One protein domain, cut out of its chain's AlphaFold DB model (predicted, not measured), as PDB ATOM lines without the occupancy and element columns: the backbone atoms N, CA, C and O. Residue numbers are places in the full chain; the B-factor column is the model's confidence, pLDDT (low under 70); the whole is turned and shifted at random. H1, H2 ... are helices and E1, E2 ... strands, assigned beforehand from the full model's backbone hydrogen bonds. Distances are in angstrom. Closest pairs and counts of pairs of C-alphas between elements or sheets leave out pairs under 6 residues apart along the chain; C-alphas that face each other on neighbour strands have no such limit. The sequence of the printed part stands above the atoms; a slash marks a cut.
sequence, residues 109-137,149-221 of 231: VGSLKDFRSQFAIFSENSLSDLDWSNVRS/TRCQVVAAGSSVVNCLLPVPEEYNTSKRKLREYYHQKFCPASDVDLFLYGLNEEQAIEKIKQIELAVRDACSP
ATOM      1  N   VAL A 109     -35.957   3.530   2.342       94.44
ATOM      2  CA  VAL A 109     -36.218   4.615   1.388       94.44
ATOM      3  C   VAL A 109     -36.318   4.072  -0.042       94.44
ATOM      4  O   VAL A 109     -35.760   3.019  -0.359       94.44
ATOM      5  N   GLY A 110     -37.047   4.781  -0.906       92.00
ATOM      6  CA  GLY A 110     -37.424   4.272  -2.229       92.00
ATOM      7  C   GLY A 110     -36.325   4.334  -3.291       92.00
ATOM      8  O   GLY A 110     -36.436   3.668  -4.317       92.00
ATOM      9  N   SER A 111     -35.270   5.127  -3.083       94.62
ATOM     10  CA  SER A 111     -34.215   5.305  -4.079       94.62
ATOM     11  C   SER A 111     -32.861   5.672  -3.471       94.62
ATOM     12  O   SER A 111     -32.770   6.234  -2.377       94.62
ATOM     13  N   LEU A 112     -31.795   5.446  -4.247       94.25
ATOM     14  CA  LEU A 112     -30.443   5.891  -3.898       94.25
ATOM     15  C   LEU A 112     -30.361   7.420  -3.741       94.25
ATOM     16  O   LEU A 112     -29.578   7.921  -2.937       94.25
ATOM     17  N   LYS A 113     -31.168   8.173  -4.499       94.38
ATOM     18  CA  LYS A 113     -31.236   9.638  -4.402       94.38
ATOM     19  C   LYS A 113     -31.793  10.078  -3.049       94.38
ATOM     20  O   LYS A 113     -31.257  11.013  -2.449       94.38
ATOM     21  N   ASP A 114     -32.833   9.403  -2.572       93.38
ATOM     22  CA  ASP A 114     -33.439   9.701  -1.274       93.38
ATOM     23  C   ASP A 114     -32.471   9.352  -0.149       93.38
ATOM     24  O   ASP A 114     -32.235  10.186   0.723       93.38
ATOM     25  N   PHE A 115     -31.827   8.182  -0.231       95.38
ATOM     26  CA  PHE A 115     -30.770   7.796   0.701       95.38
ATOM     27  C   PHE A 115     -29.654   8.843   0.755       95.38
ATOM     28  O   PHE A 115     -29.343   9.341   1.829       95.38
ATOM     29  N   ARG A 116     -29.094   9.244  -0.394       94.00
ATOM     30  CA  ARG A 116     -28.024  10.258  -0.454       94.00
ATOM     31  C   ARG A 116     -28.459  11.597   0.136       94.00
ATOM     32  O   ARG A 116     -27.681  12.236   0.833       94.00
ATOM     33  N   SER A 117     -29.701  12.008  -0.116       93.38
ATOM     34  CA  SER A 117     -30.250  13.257   0.423       93.38
ATOM     35  C   SER A 117     -30.384  13.209   1.945       93.38
ATOM     36  O   SER A 117     -30.077  14.190   2.622       93.38
ATOM     37  N   GLN A 118     -30.824  12.073   2.489       94.31
ATOM     38  CA  GLN A 118     -30.936  11.871   3.931       94.31
ATOM     39  C   GLN A 118     -29.571  11.737   4.592       94.31
ATOM     40  O   GLN A 118     -29.325  12.412   5.585       94.31
ATOM     41  N   PHE A 119     -28.668  10.960   3.997       94.81
ATOM     42  CA  PHE A 119     -27.302  10.783   4.475       94.81
ATOM     43  C   PHE A 119     -26.536  12.109   4.510       94.81
ATOM     44  O   PHE A 119     -25.883  12.403   5.503       94.81
ATOM     45  N   ALA A 120     -26.707  12.973   3.503       93.94
ATOM     46  CA  ALA A 120     -26.129  14.316   3.508       93.94
ATOM     47  C   ALA A 120     -26.678  15.204   4.641       93.94
ATOM     48  O   ALA A 120     -25.949  16.013   5.203       93.94
ATOM     49  N   ILE A 121     -27.956  15.073   5.012       93.06
ATOM     50  CA  ILE A 121     -28.538  15.823   6.141       93.06
ATOM     51  C   ILE A 121     -28.074  15.243   7.480       93.06
ATOM     52  O   ILE A 121     -27.763  15.998   8.403       93.06
ATOM     53  N   PHE A 122     -28.011  13.917   7.578       93.50
ATOM     54  CA  PHE A 122     -27.498  13.205   8.740       93.50
ATOM     55  C   PHE A 122     -26.042  13.584   9.017       93.50
ATOM     56  O   PHE A 122     -25.719  13.958  10.134       93.50
ATOM     57  N   SER A 123     -25.185  13.587   7.996       92.81
ATOM     58  CA  SER A 123     -23.774  13.951   8.130       92.81
ATOM     59  C   SER A 123     -23.535  15.467   8.148       92.81
ATOM     60  O   SER A 123     -22.393  15.899   8.039       92.81
ATOM     61  N   GLU A 124     -24.585  16.294   8.162       91.25
ATOM     62  CA  GLU A 124     -24.502  17.757   8.024       91.25
ATOM     63  C   GLU A 124     -23.679  18.235   6.806       91.25
ATOM     64  O   GLU A 124     -23.090  19.309   6.815       91.25
ATOM     65  N   ASN A 125     -23.678  17.456   5.722       92.12
ATOM     66  CA  ASN A 125     -22.883  17.628   4.498       92.12
ATOM     67  C   ASN A 125     -21.360  17.526   4.682       92.12
ATOM     68  O   ASN A 125     -20.636  17.741   3.713       92.12
ATOM     69  N   SER A 126     -20.869  17.105   5.851       91.94
ATOM     70  CA  SER A 126     -19.431  16.917   6.114       91.94
ATOM     71  C   SER A 126     -18.736  15.930   5.167       91.94
ATOM     72  O   SER A 126     -17.527  15.980   5.010       91.94
ATOM     73  N   LEU A 127     -19.487  15.046   4.504       92.12
ATOM     74  CA  LEU A 127     -18.961  14.042   3.568       92.12
ATOM     75  C   LEU A 127     -19.306  14.339   2.100       92.12
ATOM     76  O   LEU A 127     -19.229  13.447   1.254       92.12
ATOM     77  N   SER A 128     -19.753  15.561   1.795       88.62
ATOM     78  CA  SER A 128     -20.215  15.933   0.450       88.62
ATOM     79  C   SER A 128     -19.096  15.963  -0.594       88.62
ATOM     80  O   SER A 128     -19.344  15.586  -1.739       88.62
ATOM     81  N   ASP A 129     -17.878  16.311  -0.174       86.25
ATOM     82  CA  ASP A 129     -16.691  16.379  -1.034       86.25
ATOM     83  C   ASP A 129     -15.885  15.067  -1.064       86.25
ATOM     84  O   ASP A 129     -14.855  14.972  -1.732       86.25
ATOM     85  N   LEU A 130     -16.341  14.026  -0.357       86.81
ATOM     86  CA  LEU A 130     -15.674  12.728  -0.366       86.81
ATOM     87  C   LEU A 130     -15.957  11.978  -1.678       86.81
ATOM     88  O   LEU A 130     -17.112  11.774  -2.055       86.81
ATOM     89  N   ASP A 131     -14.907  11.491  -2.342       81.44
ATOM     90  CA  ASP A 131     -15.052  10.565  -3.469       81.44
ATOM     91  C   ASP A 131     -15.384   9.144  -2.976       81.44
ATOM     92  O   ASP A 131     -14.587   8.504  -2.281       81.44
ATOM     93  N   TRP A 132     -16.569   8.665  -3.364       83.25
ATOM     94  CA  TRP A 132     -17.128   7.351  -3.029       83.25
ATOM     95  C   TRP A 132     -16.897   6.287  -4.116       83.25
ATOM     96  O   TRP A 132     -17.468   5.194  -4.044       83.25
ATOM     97  N   SER A 133     -16.152   6.602  -5.179       74.25
ATOM     98  CA  SER A 133     -15.948   5.681  -6.295       74.25
ATOM     99  C   SER A 133     -15.060   4.486  -5.902       74.25
ATOM    100  O   SER A 133     -13.930   4.636  -5.452       74.25
ATOM    101  N   ASN A 134     -15.582   3.266  -6.094       66.31
ATOM    102  CA  ASN A 134     -14.906   1.999  -5.759       66.31
ATOM    103  C   ASN A 134     -14.456   1.211  -7.015       66.31
ATOM    104  O   ASN A 134     -14.361  -0.017  -6.989       66.31
ATOM    105  N   VAL A 135     -14.242   1.879  -8.156       51.34
ATOM    106  CA  VAL A 135     -14.042   1.212  -9.459       51.34
ATOM    107  C   VAL A 135     -12.605   0.706  -9.637       51.34
ATOM    108  O   VAL A 135     -11.642   1.463  -9.550       51.34
ATOM    109  N   ARG A 136     -12.461  -0.581  -9.980       45.75
ATOM    110  CA  ARG A 136     -11.206  -1.192 -10.449       45.75
ATOM    111  C   ARG A 136     -10.989  -0.814 -11.919       45.75
ATOM    112  O   ARG A 136     -11.678  -1.346 -12.785       45.75
ATOM    113  N   SER A 137     -10.049   0.082 -12.223       36.62
ATOM    114  CA  SER A 137      -9.634   0.289 -13.620       36.62
ATOM    115  C   SER A 137      -8.978  -0.995 -14.164       36.62
ATOM    116  O   SER A 137      -8.068  -1.516 -13.513       36.62
ATOM    117  N   THR A 149      -4.550   5.737  -6.172       44.91
ATOM    118  CA  THR A 149      -6.004   5.848  -6.412       44.91
ATOM    119  C   THR A 149      -6.709   4.497  -6.401       44.91
ATOM    120  O   THR A 149      -7.244   4.033  -7.404       44.91
ATOM    121  N   ARG A 150      -6.725   3.840  -5.238       51.25
ATOM    122  CA  ARG A 150      -7.628   2.707  -4.961       51.25
ATOM    123  C   ARG A 150      -8.202   2.795  -3.560       51.25
ATOM    124  O   ARG A 150      -7.962   1.950  -2.716       51.25
ATOM    125  N   CYS A 151      -8.946   3.853  -3.291       53.69
ATOM    126  CA  CYS A 151      -9.593   3.996  -2.002       53.69
ATOM    127  C   CYS A 151     -10.887   3.205  -1.996       53.69
ATOM    128  O   CYS A 151     -11.822   3.595  -2.683       53.69
ATOM    129  N   GLN A 152     -10.960   2.136  -1.211       73.56
ATOM    130  CA  GLN A 152     -12.241   1.504  -0.958       73.56
ATOM    131  C   GLN A 152     -12.744   1.987   0.402       73.56
ATOM    132  O   GLN A 152     -12.416   1.428   1.448       73.56
ATOM    133  N   VAL A 153     -13.449   3.123   0.379       85.44
ATOM    134  CA  VAL A 153     -14.096   3.694   1.567       85.44
ATOM    135  C   VAL A 153     -15.532   3.203   1.595       85.44
ATOM    136  O   VAL A 153     -16.267   3.346   0.617       85.44
ATOM    137  N   VAL A 154     -15.951   2.639   2.721       90.00
ATOM    138  CA  VAL A 154     -17.341   2.238   2.946       90.00
ATOM    139  C   VAL A 154     -17.834   2.889   4.224       90.00
ATOM    140  O   VAL A 154     -17.211   2.754   5.271       90.00
ATOM    141  N   ALA A 155     -18.971   3.577   4.138       93.00
ATOM    142  CA  ALA A 155     -19.736   3.936   5.319       93.00
ATOM    143  C   ALA A 155     -20.564   2.725   5.756       93.00
ATOM    144  O   ALA A 155     -21.174   2.054   4.916       93.00
ATOM    145  N   ALA A 156     -20.600   2.445   7.053       91.75
ATOM    146  CA  ALA A 156     -21.436   1.385   7.603       91.75
ATOM    147  C   ALA A 156     -21.965   1.764   8.993       91.75
ATOM    148  O   ALA A 156     -21.828   2.897   9.450       91.75
ATOM    149  N   GLY A 157     -22.635   0.814   9.643       90.81
ATOM    150  CA  GLY A 157     -23.192   1.015  10.976       90.81
ATOM    151  C   GLY A 157     -24.517   1.776  10.979       90.81
ATOM    152  O   GLY A 157     -25.257   1.820   9.988       90.81
ATOM    153  N   SER A 158     -24.843   2.342  12.141       90.94
ATOM    154  CA  SER A 158     -26.119   3.014  12.401       90.94
ATOM    155  C   SER A 158     -26.335   4.220  11.492       90.94
ATOM    156  O   SER A 158     -27.462   4.441  11.064       90.94
ATOM    157  N   SER A 159     -25.279   4.953  11.135       92.50
ATOM    158  CA  SER A 159     -25.357   6.113  10.237       92.50
ATOM    159  C   SER A 159     -26.024   5.779   8.899       92.50
ATOM    160  O   SER A 159     -26.938   6.473   8.452       92.50
ATOM    161  N   VAL A 160     -25.632   4.655   8.296       94.62
ATOM    162  CA  VAL A 160     -26.201   4.164   7.040       94.62
ATOM    163  C   VAL A 160     -27.587   3.576   7.271       94.62
ATOM    164  O   VAL A 160     -28.519   3.934   6.555       94.62
ATOM    165  N   VAL A 161     -27.755   2.716   8.281       93.12
ATOM    166  CA  VAL A 161     -29.046   2.059   8.560       93.12
ATOM    167  C   VAL A 161     -30.137   3.083   8.863       93.12
ATOM    168  O   VAL A 161     -31.223   2.995   8.301       93.12
ATOM    169  N   ASN A 162     -29.847   4.092   9.681       93.00
ATOM    170  CA  ASN A 162     -30.790   5.144  10.044       93.00
ATOM    171  C   ASN A 162     -31.231   5.956   8.822       93.00
ATOM    172  O   ASN A 162     -32.416   6.234   8.683       93.00
ATOM    173  N   CYS A 163     -30.307   6.258   7.906       94.62
ATOM    174  CA  CYS A 163     -30.611   6.964   6.656       94.62
ATOM    175  C   CYS A 163     -31.295   6.083   5.598       94.62
ATOM    176  O   CYS A 163     -31.829   6.598   4.615       94.62
ATOM    177  N   LEU A 164     -31.260   4.756   5.765       95.19
ATOM    178  CA  LEU A 164     -32.021   3.821   4.940       95.19
ATOM    179  C   LEU A 164     -33.474   3.712   5.392       95.19
ATOM    180  O   LEU A 164     -34.304   3.304   4.584       95.19
ATOM    181  N   LEU A 165     -33.805   4.041   6.643       93.00
ATOM    182  CA  LEU A 165     -35.170   3.930   7.147       93.00
ATOM    183  C   LEU A 165     -36.070   5.031   6.557       93.00
ATOM    184  O   LEU A 165     -35.663   6.187   6.463       93.00
ATOM    185  N   PRO A 166     -37.322   4.715   6.177       92.19
ATOM    186  CA  PRO A 166     -38.322   5.724   5.866       92.19
ATOM    187  C   PRO A 166     -38.534   6.672   7.045       92.19
ATOM    188  O   PRO A 166     -38.768   6.242   8.175       92.19
ATOM    189  N   VAL A 167     -38.493   7.968   6.753       90.38
ATOM    190  CA  VAL A 167     -38.698   9.030   7.739       90.38
ATOM    191  C   VAL A 167     -40.201   9.212   7.981       90.38
ATOM    192  O   VAL A 167     -40.959   9.246   7.007       90.38
ATOM    193  N   PRO A 168     -40.650   9.395   9.236       89.31
ATOM    194  CA  PRO A 168     -42.035   9.756   9.529       89.31
ATOM    195  C   PRO A 168     -42.486  11.018   8.774       89.31
ATOM    196  O   PRO A 168     -41.744  12.001   8.680       89.31
ATOM    197  N   GLU A 169     -43.724  11.021   8.273       87.81
ATOM    198  CA  GLU A 169     -44.258  12.111   7.437       87.81
ATOM    199  C   GLU A 169     -44.179  13.488   8.114       87.81
ATOM    200  O   GLU A 169     -43.895  14.493   7.462       87.81
ATOM    201  N   GLU A 170     -44.340  13.537   9.438       87.94
ATOM    202  CA  GLU A 170     -44.275  14.769  10.233       87.94
ATOM    203  C   GLU A 170     -42.921  15.500  10.143       87.94
ATOM    204  O   GLU A 170     -42.872  16.737  10.255       87.94
ATOM    205  N   TYR A 171     -41.841  14.744   9.903       88.62
ATOM    206  CA  TYR A 171     -40.468  15.233   9.785       88.62
ATOM    207  C   TYR A 171     -39.990  15.328   8.331       88.62
ATOM    208  O   TYR A 171     -39.085  16.113   8.038       88.62
ATOM    209  N   ASN A 172     -40.639  14.620   7.405       86.75
ATOM    210  CA  ASN A 172     -40.302  14.602   5.980       86.75
ATOM    211  C   ASN A 172     -40.876  15.801   5.187       86.75
ATOM    212  O   ASN A 172     -41.236  15.680   4.020       86.75
ATOM    213  N   THR A 173     -40.997  16.978   5.810       86.69
ATOM    214  CA  THR A 173     -41.583  18.169   5.161       86.69
ATOM    215  C   THR A 173     -40.559  19.224   4.763       86.69
ATOM    216  O   THR A 173     -40.790  20.015   3.853       86.69
ATOM    217  N   SER A 174     -39.420  19.290   5.455       89.75
ATOM    218  CA  SER A 174     -38.367  20.269   5.173       89.75
ATOM    219  C   SER A 174     -37.021  19.775   5.685       89.75
ATOM    220  O   SER A 174     -36.964  19.051   6.679       89.75
ATOM    221  N   LYS A 175     -35.921  20.248   5.080       89.12
ATOM    222  CA  LYS A 175     -34.558  19.938   5.552       89.12
ATOM    223  C   LYS A 175     -34.362  20.278   7.034       89.12
ATOM    224  O   LYS A 175     -33.679  19.550   7.742       89.12
ATOM    225  N   ARG A 176     -34.998  21.355   7.518       90.62
ATOM    226  CA  ARG A 176     -34.939  21.777   8.927       90.62
ATOM    227  C   ARG A 176     -35.561  20.740   9.862       90.62
ATOM    228  O   ARG A 176     -34.930  20.376  10.846       90.62
ATOM    229  N   LYS A 177     -36.769  20.261   9.546       92.50
ATOM    230  CA  LYS A 177     -37.440  19.224  10.343       92.50
ATOM    231  C   LYS A 177     -36.727  17.879  10.261       92.50
ATOM    232  O   LYS A 177     -36.637  17.186  11.264       92.50
ATOM    233  N   LEU A 178     -36.183  17.533   9.095       91.31
ATOM    234  CA  LEU A 178     -35.411  16.305   8.945       91.31
ATOM    235  C   LEU A 178     -34.118  16.348   9.772       91.31
ATOM    236  O   LEU A 178     -33.763  15.371  10.425       91.31
ATOM    237  N   ARG A 179     -33.450  17.509   9.812       92.31
ATOM    238  CA  ARG A 179     -32.300  17.735  10.692       92.31
ATOM    239  C   ARG A 179     -32.695  17.643  12.169       92.31
ATOM    240  O   ARG A 179     -31.976  17.018  12.936       92.31
ATOM    241  N   GLU A 180     -33.825  18.227  12.569       92.62
ATOM    242  CA  GLU A 180     -34.365  18.091  13.934       92.62
ATOM    243  C   GLU A 180     -34.615  16.619  14.297       92.62
ATOM    244  O   GLU A 180     -34.213  16.171  15.368       92.62
ATOM    245  N   TYR A 181     -35.215  15.852  13.386       93.50
ATOM    246  CA  TYR A 181     -35.461  14.428  13.580       93.50
ATOM    247  C   TYR A 181     -34.170  13.654  13.848       93.50
ATOM    248  O   TYR A 181     -34.060  13.019  14.895       93.50
ATOM    249  N   TYR A 182     -33.176  13.749  12.963       92.88
ATOM    250  CA  TYR A 182     -31.922  13.014  13.137       92.88
ATOM    251  C   TYR A 182     -31.139  13.488  14.368       92.88
ATOM    252  O   TYR A 182     -30.827  12.691  15.251       92.88
ATOM    253  N   HIS A 183     -30.905  14.792  14.493       92.00
ATOM    254  CA  HIS A 183     -29.950  15.335  15.464       92.00
ATOM    255  C   HIS A 183     -30.534  15.640  16.847       92.00
ATOM    256  O   HIS A 183     -29.784  15.946  17.766       92.00
ATOM    257  N   GLN A 184     -31.859  15.584  17.028       90.94
ATOM    258  CA  GLN A 184     -32.490  15.870  18.330       90.94
ATOM    259  C   GLN A 184     -33.403  14.756  18.840       90.94
ATOM    260  O   GLN A 184     -33.665  14.702  20.042       90.94
ATOM    261  N   LYS A 185     -33.927  13.892  17.961       88.94
ATOM    262  CA  LYS A 185     -34.924  12.877  18.338       88.94
ATOM    263  C   LYS A 185     -34.424  11.456  18.144       88.94
ATOM    264  O   LYS A 185     -34.525  10.655  19.066       88.94
ATOM    265  N   PHE A 186     -33.935  11.139  16.951       87.75
ATOM    266  CA  PHE A 186     -33.677   9.765  16.546       87.75
ATOM    267  C   PHE A 186     -32.280   9.296  16.942       87.75
ATOM    268  O   PHE A 186     -32.133   8.223  17.517       87.75
ATOM    269  N   CYS A 187     -31.258  10.108  16.676       88.00
ATOM    270  CA  CYS A 187     -29.865   9.712  16.847       88.00
ATOM    271  C   CYS A 187     -28.970  10.912  17.242       88.00
ATOM    272  O   CYS A 187     -28.013  11.226  16.536       88.00
ATOM    273  N   PRO A 188     -29.258  11.589  18.375       85.31
ATOM    274  CA  PRO A 188     -28.654  12.881  18.732       85.31
ATOM    275  C   PRO A 188     -27.142  12.851  18.997       85.31
ATOM    276  O   PRO A 188     -26.505  13.896  18.984       85.31
ATOM    277  N   ALA A 189     -26.571  11.676  19.258       85.12
ATOM    278  CA  ALA A 189     -25.144  11.494  19.522       85.12
ATOM    279  C   ALA A 189     -24.496  10.518  18.524       85.12
ATOM    280  O   ALA A 189     -23.513   9.866  18.861       85.12
ATOM    281  N   SER A 190     -25.088  10.353  17.338       87.62
ATOM    282  CA  SER A 190     -24.578   9.410  16.343       87.62
ATOM    283  C   SER A 190     -23.461  10.022  15.513       87.62
ATOM    284  O   SER A 190     -23.563  11.152  15.042       87.62
ATOM    285  N   ASP A 191     -22.433   9.224  15.289       90.12
ATOM    286  CA  ASP A 191     -21.314   9.454  14.389       90.12
ATOM    287  C   ASP A 191     -21.492   8.685  13.067       90.12
ATOM    288  O   ASP A 191     -22.514   8.026  12.833       90.12
ATOM    289  N   VAL A 192     -20.517   8.839  12.163       92.44
ATOM    290  CA  VAL A 192     -20.424   8.107  10.893       92.44
ATOM    291  C   VAL A 192     -19.137   7.292  10.882       92.44
ATOM    292  O   VAL A 192     -18.045   7.855  10.825       92.44
ATOM    293  N   ASP A 193     -19.273   5.968  10.860       92.81
ATOM    294  CA  ASP A 193     -18.143   5.053  10.727       92.81
ATOM    295  C   ASP A 193     -17.727   4.898   9.260       92.81
ATOM    296  O   ASP A 193     -18.519   4.459   8.417       92.81
ATOM    297  N   LEU A 194     -16.465   5.218   8.964       92.56
ATOM    298  CA  LEU A 194     -15.837   4.973   7.667       92.56
ATOM    299  C   LEU A 194     -14.808   3.847   7.788       92.56
ATOM    300  O   LEU A 194     -13.889   3.907   8.602       92.56
ATOM    301  N   PHE A 195     -14.938   2.842   6.930       91.19
ATOM    302  CA  PHE A 195     -14.037   1.699   6.849       91.19
ATOM    303  C   PHE A 195     -13.170   1.807   5.599       91.19
ATOM    304  O   PHE A 195     -13.679   2.072   4.508       91.19
ATOM    305  N   LEU A 196     -11.868   1.577   5.765       87.62
ATOM    306  CA  LEU A 196     -10.892   1.513   4.681       87.62
ATOM    307  C   LEU A 196     -10.486   0.061   4.452       87.62
ATOM    308  O   LEU A 196     -10.180  -0.653   5.408       87.62
ATOM    309  N   TYR A 197     -10.456  -0.370   3.196       83.50
ATOM    310  CA  TYR A 197      -9.979  -1.699   2.824       83.50
ATOM    311  C   TYR A 197      -9.216  -1.671   1.497       83.50
ATOM    312  O   TYR A 197      -9.307  -0.714   0.729       83.50
ATOM    313  N   GLY A 198      -8.416  -2.714   1.261       78.50
ATOM    314  CA  GLY A 198      -7.630  -2.867   0.032       78.50
ATOM    315  C   GLY A 198      -6.425  -1.926  -0.098       78.50
ATOM    316  O   GLY A 198      -5.876  -1.811  -1.191       78.50
ATOM    317  N   LEU A 199      -6.017  -1.265   0.990       82.56
ATOM    318  CA  LEU A 199      -4.890  -0.329   1.044       82.56
ATOM    319  C   LEU A 199      -3.738  -0.906   1.869       82.56
ATOM    320  O   LEU A 199      -3.972  -1.590   2.867       82.56
ATOM    321  N   ASN A 200      -2.501  -0.587   1.484       83.38
ATOM    322  CA  ASN A 200      -1.354  -0.738   2.380       83.38
ATOM    323  C   ASN A 200      -1.301   0.418   3.402       83.38
ATOM    324  O   ASN A 200      -2.096   1.358   3.338       83.38
ATOM    325  N   GLU A 201      -0.372   0.352   4.357       87.75
ATOM    326  CA  GLU A 201      -0.268   1.331   5.448       87.75
ATOM    327  C   GLU A 201      -0.041   2.770   4.954       87.75
ATOM    328  O   GLU A 201      -0.770   3.679   5.352       87.75
ATOM    329  N   GLU A 202       0.917   2.988   4.049       87.19
ATOM    330  CA  GLU A 202       1.236   4.323   3.525       87.19
ATOM    331  C   GLU A 202       0.053   4.929   2.759       87.19
ATOM    332  O   GLU A 202      -0.315   6.089   2.968       87.19
ATOM    333  N   GLN A 203      -0.603   4.120   1.925       83.25
ATOM    334  CA  GLN A 203      -1.802   4.518   1.195       83.25
ATOM    335  C   GLN A 203      -2.970   4.818   2.142       83.25
ATOM    336  O   GLN A 203      -3.725   5.762   1.905       83.25
ATOM    337  N   ALA A 204      -3.129   4.039   3.217       85.38
ATOM    338  CA  ALA A 204      -4.166   4.264   4.216       85.38
ATOM    339  C   ALA A 204      -3.945   5.585   4.962       85.38
ATOM    340  O   ALA A 204      -4.893   6.355   5.119       85.38
ATOM    341  N   ILE A 205      -2.704   5.892   5.357       88.94
ATOM    342  CA  ILE A 205      -2.348   7.173   5.984       88.94
ATOM    343  C   ILE A 205      -2.691   8.337   5.054       88.94
ATOM    344  O   ILE A 205      -3.314   9.311   5.480       88.94
ATOM    345  N   GLU A 206      -2.313   8.245   3.780       86.19
ATOM    346  CA  GLU A 206      -2.594   9.310   2.821       86.19
ATOM    347  C   GLU A 206      -4.096   9.462   2.563       86.19
ATOM    348  O   GLU A 206      -4.616  10.577   2.504       86.19
ATOM    349  N   LYS A 207      -4.836   8.349   2.534       85.38
ATOM    350  CA  LYS A 207      -6.292   8.396   2.427       85.38
ATOM    351  C   LYS A 207      -6.947   9.027   3.654       85.38
ATOM    352  O   LYS A 207      -7.879   9.813   3.501       85.38
ATOM    353  N   ILE A 208      -6.461   8.746   4.860       90.25
ATOM    354  CA  ILE A 208      -6.966   9.385   6.082       90.25
ATOM    355  C   ILE A 208      -6.790  10.906   6.003       90.25
ATOM    356  O   ILE A 208      -7.735  11.632   6.299       90.25
ATOM    357  N   LYS A 209      -5.635  11.400   5.532       89.94
ATOM    358  CA  LYS A 209      -5.417  12.846   5.332       89.94
ATOM    359  C   LYS A 209      -6.375  13.443   4.303       89.94
ATOM    360  O   LYS A 209      -6.911  14.519   4.532       89.94
ATOM    361  N   GLN A 210      -6.615  12.749   3.189       87.94
ATOM    362  CA  GLN A 210      -7.569  13.201   2.170       87.94
ATOM    363  C   GLN A 210      -9.002  13.274   2.711       87.94
ATOM    364  O   GLN A 210      -9.710  14.236   2.429       87.94
ATOM    365  N   ILE A 211      -9.429  12.270   3.488       90.25
ATOM    366  CA  ILE A 211     -10.748  12.260   4.140       90.25
ATOM    367  C   ILE A 211     -10.855  13.426   5.122       90.25
ATOM    368  O   ILE A 211     -11.848  14.144   5.109       90.25
ATOM    369  N   GLU A 212      -9.830  13.626   5.951       92.44
ATOM    370  CA  GLU A 212      -9.786  14.718   6.921       92.44
ATOM    371  C   GLU A 212      -9.895  16.083   6.236       92.44
ATOM    372  O   GLU A 212     -10.717  16.901   6.646       92.44
ATOM    373  N   LEU A 213      -9.137  16.296   5.156       90.19
ATOM    374  CA  LEU A 213      -9.189  17.527   4.373       90.19
ATOM    375  C   LEU A 213     -10.584  17.757   3.775       90.19
ATOM    376  O   LEU A 213     -11.140  18.835   3.953       90.19
ATOM    377  N   ALA A 214     -11.177  16.741   3.140       89.69
ATOM    378  CA  ALA A 214     -12.516  16.842   2.557       89.69
ATOM    379  C   ALA A 214     -13.583  17.182   3.614       89.69
ATOM    380  O   ALA A 214     -14.442  18.032   3.386       89.69
ATOM    381  N   VAL A 215     -13.502  16.563   4.797       91.44
ATOM    382  CA  VAL A 215     -14.405  16.860   5.920       91.44
ATOM    383  C   VAL A 215     -14.204  18.281   6.436       91.44
ATOM    384  O   VAL A 215     -15.172  18.997   6.700       91.44
ATOM    385  N   ARG A 216     -12.949  18.710   6.584       91.12
ATOM    386  CA  ARG A 216     -12.605  20.054   7.050       91.12
ATOM    387  C   ARG A 216     -13.100  21.124   6.082       91.12
ATOM    388  O   ARG A 216     -13.663  22.119   6.541       91.12
ATOM    389  N   ASP A 217     -12.918  20.920   4.784       89.19
ATOM    390  CA  ASP A 217     -13.321  21.865   3.743       89.19
ATOM    391  C   ASP A 217     -14.848  21.977   3.653       89.19
ATOM    392  O   ASP A 217     -15.377  23.089   3.643       89.19
ATOM    393  N   ALA A 218     -15.568  20.852   3.728       88.31
ATOM    394  CA  ALA A 218     -17.031  20.834   3.737       88.31
ATOM    395  C   ALA A 218     -17.648  21.523   4.975       88.31
ATOM    396  O   ALA A 218     -18.734  22.104   4.898       88.31
ATOM    397  N   CYS A 219     -16.967  21.467   6.124       82.75
ATOM    398  CA  CYS A 219     -17.416  22.082   7.378       82.75
ATOM    399  C   CYS A 219     -16.966  23.544   7.549       82.75
ATOM    400  O   CYS A 219     -17.526  24.270   8.378       82.75
ATOM    401  N   SER A 220     -15.952  23.991   6.807       72.50
ATOM    402  CA  SER A 220     -15.410  25.344   6.939       72.50
ATOM    403  C   SER A 220     -16.287  26.355   6.190       72.50
ATOM    404  O   SER A 220     -16.616  26.148   5.023       72.50
ATOM    405  N   PRO A 221     -16.682  27.483   6.810       58.59
ATOM    406  CA  PRO A 221     -17.423  28.513   6.094       58.59
ATOM    407  C   PRO A 221     -16.554  29.079   4.960       58.59
ATOM    408  O   PRO A 221     -15.355  29.288   5.166       58.59
TER     409      PRO A 221
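Overview. This is residues 109 to 137 and 149 to 221 of the 231 residues of an uncharacterized protein of Candidatus Bathyarchaeota archaeon (UniProt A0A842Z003). Three helices cluster at one end, H1 meeting H2 and H3; a ribbon of E1 and E2 runs out from them, and H4 folds back from its tip. The printed part has 102 residues, with four named helices and two named strands in the order H1, E1, H2, H3, E2, H4 along the chain, E1 and E2 forming an antiparallel sheet; the class is mostly helix, with helices holding 49 and strands 10 of the 59 residues in named elements. The whole is only just compact, close to loose, with 14.9 A radius of gyration of the C-alphas, spanning 47 by 31 by 20 A.

Along the chain. H1, residues 112 to 122, begins at C-alpha (-30.443, 5.891, -3.898). E1 is 152 to 156, H2 158 to 164, H3 175 to 186 and E2 193 to 197. H4, 201 to 219, 27.0 A long, ends at C-alpha (-17.416, 22.082, 7.378).

Arrangement. H1 touches H2, closest C-alphas 119 and 163, 5.5 A, and H3, closest 121 and 179, 6.2 A. E1 and E2 are antiparallel; N 195 and O 154 are 2.8 A apart. H1, H2 and H4 have every O i to N i+4 pair within hydrogen-bond range; H3 has 7 of 8.

Size, cuts and confidence. Residues 138 to 148 are cut out; C-alphas 137 and 149 are 9.8 A apart. pLDDT is under 70 in 8 residues.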